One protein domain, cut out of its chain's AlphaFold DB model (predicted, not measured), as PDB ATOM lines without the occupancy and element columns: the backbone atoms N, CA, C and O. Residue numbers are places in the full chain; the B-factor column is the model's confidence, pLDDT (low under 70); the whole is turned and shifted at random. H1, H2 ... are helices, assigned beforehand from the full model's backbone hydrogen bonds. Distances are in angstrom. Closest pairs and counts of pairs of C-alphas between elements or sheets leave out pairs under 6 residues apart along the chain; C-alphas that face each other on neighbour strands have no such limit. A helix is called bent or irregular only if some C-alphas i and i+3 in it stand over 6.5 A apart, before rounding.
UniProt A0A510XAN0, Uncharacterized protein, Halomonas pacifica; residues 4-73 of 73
ATOM      1  N   GLU A   4     142.850 146.940 108.640       87.75
ATOM      2  CA  GLU A   4     143.073 146.584 107.236       87.75
ATOM      3  C   GLU A   4     141.791 146.045 106.596       87.75
ATOM      4  O   GLU A   4     141.387 146.535 105.540       87.75
ATOM      5  N   THR A   5     141.077 145.139 107.272       85.19
ATOM      6  CA  THR A   5     139.754 144.669 106.826       85.19
ATOM      7  C   THR A   5     138.730 145.806 106.729       85.19
ATOM      8  O   THR A   5     137.972 145.869 105.761       85.19
ATOM      9  N   VAL A   6     138.704 146.737 107.692       88.00
ATOM     10  CA  VAL A   6     137.787 147.898 107.662       88.00
ATOM     11  C   VAL A   6     138.055 148.780 106.444       88.00
ATOM     12  O   VAL A   6     137.123 149.120 105.716       88.00
ATOM     13  N   LEU A   7     139.319 149.137 106.212       88.56
ATOM     14  CA  LEU A   7     139.709 149.967 105.075       88.56
ATOM     15  C   LEU A   7     139.456 149.234 103.754       88.56
ATOM     16  O   LEU A   7     138.873 149.812 102.838       88.56
ATOM     17  N   GLY A   8     139.799 147.947 103.678       86.94
ATOM     18  CA  GLY A   8     139.533 147.104 102.515       86.94
ATOM     19  C   GLY A   8     138.051 147.086 102.139       86.94
ATOM     20  O   GLY A   8     137.705 147.343 100.984       86.94
ATOM     21  N   LEU A   9     137.160 146.870 103.110       84.50
ATOM     22  CA  LEU A   9     135.710 146.901 102.894       84.50
ATOM     23  C   LEU A   9     135.202 148.297 102.513       84.50
ATOM     24  O   LEU A   9     134.358 148.410 101.625       84.50
ATOM     25  N   ALA A  10     135.735 149.356 103.126       86.06
ATOM     26  CA  ALA A  10     135.334 150.733 102.840       86.06
ATOM     27  C   ALA A  10     135.618 151.156 101.387       86.06
ATOM     28  O   ALA A  10     134.854 151.940 100.830       86.06
ATOM     29  N   PHE A  11     136.672 150.624 100.758       86.50
ATOM     30  CA  PHE A  11     136.973 150.888  99.345       86.50
ATOM     31  C   PHE A  11     136.297 149.901  98.385       86.50
ATOM     32  O   PHE A  11     135.851 150.296  97.306       86.50
ATOM     33  N   THR A  12     136.195 148.622  98.754       82.88
ATOM     34  CA  THR A  12     135.650 147.582  97.862       82.88
ATOM     35  C   THR A  12     134.126 147.602  97.772       82.88
ATOM     36  O   THR A  12     133.592 147.428  96.678       82.88
ATOM     37  N   LEU A  13     133.410 147.865  98.870       83.56
ATOM     38  CA  LEU A  13     131.942 147.899  98.863       83.56
ATOM     39  C   LEU A  13     131.369 148.971  97.916       83.56
ATOM     40  O   LEU A  13     130.476 148.631  97.138       83.56
ATOM     41  N   PRO A  14     131.870 150.223  97.894       85.81
ATOM     42  CA  PRO A  14     131.410 151.221  96.930       85.81
ATOM     43  C   PRO A  14     131.694 150.837  95.477       85.81
ATOM     44  O   PRO A  14     130.843 151.048  94.620       85.81
ATOM     45  N   LEU A  15     132.858 150.239  95.192       85.75
ATOM     46  CA  LEU A  15     133.199 149.767  93.845       85.75
ATOM     47  C   LEU A  15     132.247 148.664  93.376       85.75
ATOM     48  O   LEU A  15     131.741 148.725  92.257       85.75
ATOM     49  N   LEU A  16     131.954 147.690  94.238       82.19
ATOM     50  CA  LEU A  16     130.977 146.641  93.945       82.19
ATOM     51  C   LEU A  16     129.570 147.226  93.760       82.19
ATOM     52  O   LEU A  16     128.873 146.848  92.820       82.19
ATOM     53  N   GLY A  17     129.178 148.196  94.589       80.12
ATOM     54  CA  GLY A  17     127.919 148.927  94.435       80.12
ATOM     55  C   GLY A  17     127.823 149.668  93.097       80.12
ATOM     56  O   GLY A  17     126.805 149.566  92.414       80.12
ATOM     57  N   LEU A  18     128.893 150.347  92.673       83.25
ATOM     58  CA  LEU A  18     128.960 151.030  91.376       83.25
ATOM     59  C   LEU A  18     128.888 150.048  90.203       83.25
ATOM     60  O   LEU A  18     128.186 150.315  89.231       83.25
ATOM     61  N   LEU A  19     129.566 148.902  90.291       82.00
ATOM     62  CA  LEU A  19     129.491 147.859  89.264       82.00
ATOM     63  C   LEU A  19     128.065 147.321  89.109       82.00
ATOM     64  O   LEU A  19     127.587 147.166  87.985       82.00
ATOM     65  N   VAL A  20     127.362 147.104  90.224       80.56
ATOM     66  CA  VAL A  20     125.940 146.733  90.201       80.56
ATOM     67  C   VAL A  20     125.106 147.842  89.555       80.56
ATOM     68  O   VAL A  20     124.286 147.552  88.687       80.56
ATOM     69  N   MET A  21     125.351 149.111  89.898       80.69
ATOM     70  CA  MET A  21     124.634 150.253  89.314       80.69
ATOM     71  C   MET A  21     124.828 150.392  87.800       80.69
ATOM     72  O   MET A  21     123.886 150.786  87.116       80.69
ATOM     73  N   ILE A  22     126.010 150.066  87.264       84.88
ATOM     74  CA  ILE A  22     126.284 150.102  85.815       84.88
ATOM     75  C   ILE A  22     125.424 149.077  85.065       84.88
ATOM     76  O   ILE A  22     124.922 149.372  83.981       84.88
ATOM     77  N   GLY A  23     125.251 147.879  85.629       80.75
ATOM     78  CA  GLY A  23     124.461 146.812  85.009       80.75
ATOM     79  C   GLY A  23     122.949 146.936  85.222       80.75
ATOM     80  O   GLY A  23     122.182 146.211  84.591       80.75
ATOM     81  N   MET A  24     122.513 147.822  86.115       83.69
ATOM     82  CA  MET A  24     121.136 147.879  86.596       83.69
ATOM     83  C   MET A  24     120.335 148.998  85.911       83.69
ATOM     84  O   MET A  24     120.797 150.144  85.880       83.69
ATOM     85  N   PRO A  25     119.116 148.710  85.406       85.69
ATOM     86  CA  PRO A  25     118.253 149.718  84.793       85.69
ATOM     87  C   PRO A  25     118.004 150.891  85.742       85.69
ATOM     88  O   PRO A  25     117.834 150.694  86.949       85.69
ATOM     89  N   LYS A  26     117.957 152.118  85.210       86.62
ATOM     90  CA  LYS A  26     117.781 153.336  86.023       86.62
ATOM     91  C   LYS A  26     116.491 153.297  86.838       86.62
ATOM     92  O   LYS A  26     116.459 153.787  87.961       86.62
ATOM     93  N   GLU A  27     115.453 152.667  86.301       88.19
ATOM     94  CA  GLU A  27     114.146 152.517  86.939       88.19
ATOM     95  C   GLU A  27     114.227 151.655  88.202       88.19
ATOM     96  O   GLU A  27     113.391 151.781  89.096       88.19
ATOM     97  N   TRP A  28     115.231 150.779  88.287       85.44
ATOM     98  CA  TRP A  28     115.425 149.880  89.417       85.44
ATOM     99  C   TRP A  28     116.339 150.485  90.481       85.44
ATOM    100  O   TRP A  28     116.374 149.953  91.585       85.44
ATOM    101  N   GLN A  29     117.032 151.603  90.221       88.06
ATOM    102  CA  GLN A  29     117.965 152.267  91.155       88.06
ATOM    103  C   GLN A  29     117.257 152.996  92.316       88.06
ATOM    104  O   GLN A  29     117.609 154.104  92.710       88.06
ATOM    105  N   ASN A  30     116.247 152.354  92.886       90.50
ATOM    106  CA  ASN A  30     115.506 152.757  94.065       90.50
ATOM    107  C   ASN A  30     115.611 151.651  95.128       90.50
ATOM    108  O   ASN A  30     116.122 150.560  94.873       90.50
ATOM    109  N   VAL A  31     115.114 151.922  96.334       89.69
ATOM    110  CA  VAL A  31     115.219 150.988  97.469       89.69
ATOM    111  C   VAL A  31     114.634 149.606  97.147       89.69
ATOM    112  O   VAL A  31     115.222 148.597  97.522       89.69
ATOM    113  N   GLN A  32     113.514 149.534  96.422       89.94
ATOM    114  CA  GLN A  32     112.875 148.258  96.083       89.94
ATOM    115  C   GLN A  32     113.728 147.431  95.118       89.94
ATOM    116  O   GLN A  32     113.911 146.236  95.342       89.94
ATOM    117  N   GLY A  33     114.289 148.053  94.080       87.25
ATOM    118  CA  GLY A  33     115.167 147.340  93.150       87.25
ATOM    119  C   GLY A  33     116.451 146.857  93.822       87.25
ATOM    120  O   GLY A  33     116.857 145.718  93.600       87.25
ATOM    121  N   TRP A  34     117.027 147.650  94.729       87.25
ATOM    122  CA  TRP A  34     118.159 147.205  95.549       87.25
ATOM    123  C   TRP A  34     117.820 145.990  96.413       87.25
ATOM    124  O   TRP A  34     118.597 145.041  96.454       87.25
ATOM    125  N   LEU A  35     116.641 145.971  97.043       88.19
ATOM    126  CA  LEU A  35     116.186 144.812  97.813       88.19
ATOM    127  C   LEU A  35     116.046 143.568  96.928       88.19
ATOM    128  O   LEU A  35     116.505 142.496  97.314       88.19
ATOM    129  N   ILE A  36     115.479 143.697  95.727       87.31
ATOM    130  CA  ILE A  36     115.361 142.576  94.779       87.31
ATOM    131  C   ILE A  36     116.745 142.036  94.403       87.31
ATOM    132  O   ILE A  36     116.966 140.822  94.429       87.31
ATOM    133  N   VAL A  37     117.701 142.917  94.105       85.31
ATOM    134  CA  VAL A  37     119.075 142.511  93.786       85.31
ATOM    135  C   VAL A  37     119.727 141.806  94.975       85.31
ATOM    136  O   VAL A  37     120.340 140.757  94.791       85.31
ATOM    137  N   SER A  38     119.563 142.314  96.196       83.62
ATOM    138  CA  SER A  38     120.154 141.704  97.390       83.62
ATOM    139  C   SER A  38     119.519 140.368  97.785       83.62
ATOM    140  O   SER A  38     120.241 139.479  98.228       83.62
ATOM    141  N   TYR A  39     118.203 140.201  97.626       85.44
ATOM    142  CA  TYR A  39     117.491 138.985  98.046       85.44
ATOM    143  C   TYR A  39     117.429 137.895  96.975       85.44
ATOM    144  O   TYR A  39     117.388 136.714  97.314       85.44
ATOM    145  N   LEU A  40     117.404 138.267  95.694       86.06
ATOM    146  CA  LEU A  40     117.246 137.316  94.588       86.06
ATOM    147  C   LEU A  40     118.437 137.342  93.634       86.06
ATOM    148  O   LEU A  40     118.927 136.281  93.257       86.06
ATOM    149  N   GLY A  41     118.927 138.529  93.275       84.56
ATOM    150  CA  GLY A  41     120.025 138.681  92.318       84.56
ATOM    151  C   GLY A  41     121.332 138.060  92.812       84.56
ATOM    152  O   GLY A  41     121.851 137.136  92.189       84.56
ATOM    153  N   ILE A  42     121.845 138.534  93.952       85.44
ATOM    154  CA  ILE A  42     123.110 138.057  94.529       85.44
ATOM    155  C   ILE A  42     123.000 136.579  94.940       85.44
ATOM    156  O   ILE A  42     123.833 135.793  94.486       85.44
ATOM    157  N   PRO A  43     121.987 136.138  95.714       84.88
ATOM    158  CA  PRO A  43     121.874 134.729  96.083       84.88
ATOM    159  C   PRO A  43     121.674 133.818  94.868       84.88
ATOM    160  O   PRO A  43     122.313 132.772  94.780       84.88
ATOM    161  N   GLY A  44     120.853 134.226  93.896       85.69
ATOM    162  CA  GLY A  44     120.645 133.480  92.657       85.69
ATOM    163  C   GLY A  44     121.926 133.343  91.833       85.69
ATOM    164  O   GLY A  44     122.243 132.245  91.378       85.69
ATOM    165  N   LEU A  45     122.712 134.417  91.704       84.00
ATOM    166  CA  LEU A  45     124.017 134.377  91.041       84.00
ATOM    167  C   LEU A  45     124.972 133.401  91.738       84.00
ATOM    168  O   LEU A  45     125.634 132.610  91.067       84.00
ATOM    169  N   LEU A  46     125.018 133.417  93.072       83.94
ATOM    170  CA  LEU A  46     125.847 132.488  93.845       83.94
ATOM    171  C   LEU A  46     125.430 131.030  93.620       83.94
ATOM    172  O   LEU A  46     126.299 130.173  93.469       83.94
ATOM    173  N   VAL A  47     124.126 130.744  93.528       84.62
ATOM    174  CA  VAL A  47     123.622 129.405  93.182       84.62
ATOM    175  C   VAL A  47     124.060 129.001  91.775       84.62
ATOM    176  O   VAL A  47     124.555 127.890  91.591       84.62
ATOM    177  N   VAL A  48     123.938 129.889  90.786       87.94
ATOM    178  CA  VAL A  48     124.372 129.607  89.407       87.94
ATOM    179  C   VAL A  48     125.871 129.314  89.352       87.94
ATOM    180  O   VAL A  48     126.271 128.324  88.744       87.94
ATOM    181  N   ILE A  49     126.701 130.118  90.023       84.31
ATOM    182  CA  ILE A  49     128.152 129.887  90.104       84.31
ATOM    183  C   ILE A  49     128.442 128.544  90.782       84.31
ATOM    184  O   ILE A  49     129.235 127.754  90.270       84.31
ATOM    185  N   ALA A  50     127.777 128.252  91.901       82.56
ATOM    186  CA  ALA A  50     127.940 126.983  92.597       82.56
ATOM    187  C   ALA A  50     127.587 125.796  91.690       82.56
ATOM    188  O   ALA A  50     128.323 124.811  91.671       82.56
ATOM    189  N   LEU A  51     126.518 125.888  90.898       88.56
ATOM    190  CA  LEU A  51     126.156 124.851  89.932       88.56
ATOM    191  C   LEU A  51     127.192 124.734  88.808       88.56
ATOM    192  O   LEU A  51     127.632 123.626  88.511       88.56
ATOM    193  N   LEU A  52     127.635 125.851  88.226       88.00
ATOM    194  CA  LEU A  52     128.635 125.859  87.153       88.00
ATOM    195  C   LEU A  52     129.970 125.240  87.574       88.00
ATOM    196  O   LEU A  52     130.639 124.641  86.741       88.00
ATOM    197  N   VAL A  53     130.359 125.365  88.843       85.94
ATOM    198  CA  VAL A  53     131.602 124.774  89.356       85.94
ATOM    199  C   VAL A  53     131.396 123.320  89.780       85.94
ATOM    200  O   VAL A  53     132.184 122.451  89.410       85.94
ATOM    201  N   ASN A  54     130.342 123.027  90.543       80.31
ATOM    202  CA  ASN A  54     130.174 121.703  91.140       80.31
ATOM    203  C   ASN A  54     129.635 120.667  90.146       80.31
ATOM    204  O   ASN A  54     130.038 119.508  90.211       80.31
ATOM    205  N   VAL A  55     128.766 121.046  89.204       86.62
ATOM    206  CA  VAL A  55     128.178 120.090  88.250       86.62
ATOM    207  C   VAL A  55     129.243 119.448  87.349       86.62
ATOM    208  O   VAL A  55     129.247 118.220  87.257       86.62
ATOM    209  N   PRO A  56     130.194 120.185  86.738       84.12
ATOM    210  CA  PRO A  56     131.269 119.567  85.960       84.12
ATOM    211  C   PRO A  56     132.156 118.632  86.786       84.12
ATOM    212  O   PRO A  56     132.526 117.562  86.308       84.12
ATOM    213  N   VAL A  57     132.461 119.001  88.034       86.56
ATOM    214  CA  VAL A  57     133.268 118.169  88.943       86.56
ATOM    215  C   VAL A  57     132.542 116.864  89.271       86.56
ATOM    216  O   VAL A  57     133.139 115.790  89.203       86.56
ATOM    217  N   LEU A  58     131.242 116.936  89.565       84.44
ATOM    218  CA  LEU A  58     130.411 115.759  89.819       84.44
ATOM    219  C   LEU A  58     130.286 114.868  88.576       84.44
ATOM    220  O   LEU A  58     130.401 113.649  88.691       84.44
ATOM    221  N   LEU A  59     130.106 115.457  87.388       89.81
ATOM    222  CA  LEU A  59     130.070 114.720  86.120       89.81
ATOM    223  C   LEU A  59     131.401 114.020  85.834       89.81
ATOM    224  O   LEU A  59     131.404 112.857  85.438       89.81
ATOM    225  N   PHE A  60     132.527 114.691  86.079       91.75
ATOM    226  CA  PHE A  60     133.847 114.083  85.941       91.75
ATOM    227  C   PHE A  60     134.030 112.905  86.905       91.75
ATOM    228  O   PHE A  60     134.429 111.821  86.480       91.75
ATOM    229  N   GLY A  61     133.687 113.085  88.184       89.62
ATOM    230  CA  GLY A  61     133.750 112.014  89.179       89.62
ATOM    231  C   GLY A  61     132.877 110.815  88.801       89.62
ATOM    232  O   GLY A  61     133.327 109.672  88.884       89.62
ATOM    233  N   LEU A  62     131.659 111.062  88.310       92.75
ATOM    234  CA  LEU A  62     130.761 110.016  87.823       92.75
ATOM    235  C   LEU A  62     131.373 109.248  86.642       92.75
ATOM    236  O   LEU A  62     131.401 108.019  86.662       92.75
ATOM    237  N   LEU A  63     131.890 109.958  85.635       93.12
ATOM    238  CA  LEU A  63     132.535 109.352  84.466       93.12
ATOM    239  C   LEU A  63     133.767 108.525  84.851       93.12
ATOM    240  O   LEU A  63     133.959 107.431  84.323       93.12
ATOM    241  N   PHE A  64     134.568 109.012  85.797       93.12
ATOM    242  CA  PHE A  64     135.721 108.288  86.323       93.12
ATOM    243  C   PHE A  64     135.315 106.968  86.996       93.12
ATOM    244  O   PHE A  64     135.877 105.917  86.684       93.12
ATOM    245  N   LEU A  65     134.300 106.993  87.868       94.50
ATOM    246  CA  LEU A  65     133.795 105.785  88.530       94.50
ATOM    247  C   LEU A  65     133.179 104.794  87.535       94.50
ATOM    248  O   LEU A  65     133.396 103.589  87.660       94.50
ATOM    249  N   LEU A  66     132.455 105.286  86.525       93.56
ATOM    250  CA  LEU A  66     131.938 104.456  85.433       93.56
ATOM    251  C   LEU A  66     133.072 103.802  84.631       93.56
ATOM    252  O   LEU A  66     132.969 102.624  84.291       93.56
ATOM    253  N   GLY A  67     134.164 104.528  84.379       90.75
ATOM    254  CA  GLY A  67     135.366 103.992  83.738       90.75
ATOM    255  C   GLY A  67     136.022 102.873  84.551       90.75
ATOM    256  O   GLY A  67     136.317 101.814  84.002       90.75
ATOM    257  N   LEU A  68     136.179 103.059  85.867       92.19
ATOM    258  CA  LEU A  68     136.683 102.010  86.764       92.19
ATOM    259  C   LEU A  68     135.771 100.776  86.781       92.19
ATOM    260  O   LEU A  68     136.252  99.649  86.690       92.19
ATOM    261  N   ALA A  69     134.454 100.981  86.858       90.31
ATOM    262  CA  ALA A  69     133.482  99.892  86.844       90.31
ATOM    263  C   ALA A  69     133.471  99.124  85.509       90.31
ATOM    264  O   ALA A  69     133.224  97.918  85.499       90.31
ATOM    265  N   ALA A  70     133.733  99.804  84.390       90.19
ATOM    266  CA  ALA A  70     133.840  99.183  83.074       90.19
ATOM    267  C   ALA A  70     135.149  98.400  82.893       90.19
ATOM    268  O   ALA A  70     135.125  97.345  82.272       90.19
ATOM    269  N   ALA A  71     136.265  98.883  83.447       83.25
ATOM    270  CA  ALA A  71     137.570  98.220  83.369       83.25
ATOM    271  C   ALA A  71     137.700  96.989  84.289       83.25
ATOM    272  O   ALA A  71     138.583  96.163  84.085       83.25
ATOM    273  N   GLY A  72     136.851  96.881  85.315       74.81
ATOM    274  CA  GLY A  72     136.801  95.729  86.223       74.81
ATOM    275  C   GLY A  72     135.969  94.538  85.722       74.81
ATOM    276  O   GLY A  72     135.795  93.583  86.479       74.81
ATOM    277  N   LYS A  73     135.425  94.603  84.501       54.50
ATOM    278  CA  LYS A  73     134.753  93.499  83.795       54.50
ATOM    279  C   LYS A  73     135.667  92.939  82.714       54.50
ATOM    280  O   LYS A  73     135.573  91.716  82.481       54.50
TER     281      LYS A  73
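This is residues 4 to 73 of the 73 residues of an uncharacterized protein of Halomonas pacifica (UniProt A0A510XAN0). Two helices make an open L: H1 is the shorter limb, H2 is the long one, and the link of residues 24 to 30 turns the corner between them. H2 is bent near its first end, yet its arms H2a and H2b run nearly straight on, and the far part of H2b sticks out well beyond the corner. The printed part has 70 residues with two named helices, H1 then H2, and no named strand; the class is all helix. The whole is extended, with a radius of gyration of the C-alphas of 20.4 A, and flat, spanning 63 by 35 by 17 A.

H1, residues 4 to 23, comes first, and its residues 4 to 16 stand free. A short link of 7 residues leads to H2, residues 31 to 71, which by its hydrogen bonds was assigned as one helix but is bent: C-alphas 39 and 42 are 6.7 A apart. Its arms are H2a, residues 31 to 39, and H2b, residues 42 to 71. The arms stand at a shallow tilt of 18 degrees and are near each other, with 5 pairs of C-alphas within 10 A. H1 is apart from H2a and from H2b. Every O i to N i+4 pair is within hydrogen-bond range in H2a, against 14 of 16 in H1 and 24 of 26 in H2b.

H1 begins at C-alpha 4 (143.073, 146.584, 107.236) and is 29.0 A long. It is neither bent nor irregular, but only just: C-alphas 11 and 14 are 6.1 A apart. H2a begins at C-alpha 31 (115.219, 150.988, 97.469) and is 12.2 A long. H2b is 43.8 A long and ends at C-alpha 71 (137.570, 98.220, 83.369).

The C-alphas farthest apart, those of Asn 30 and Lys 73, are 63.1 A apart. The printed part has no cut, no link is long, and it ends at the chain's last residue. The mean pLDDT of the printed part is 85.9, and residue 73 is under 70.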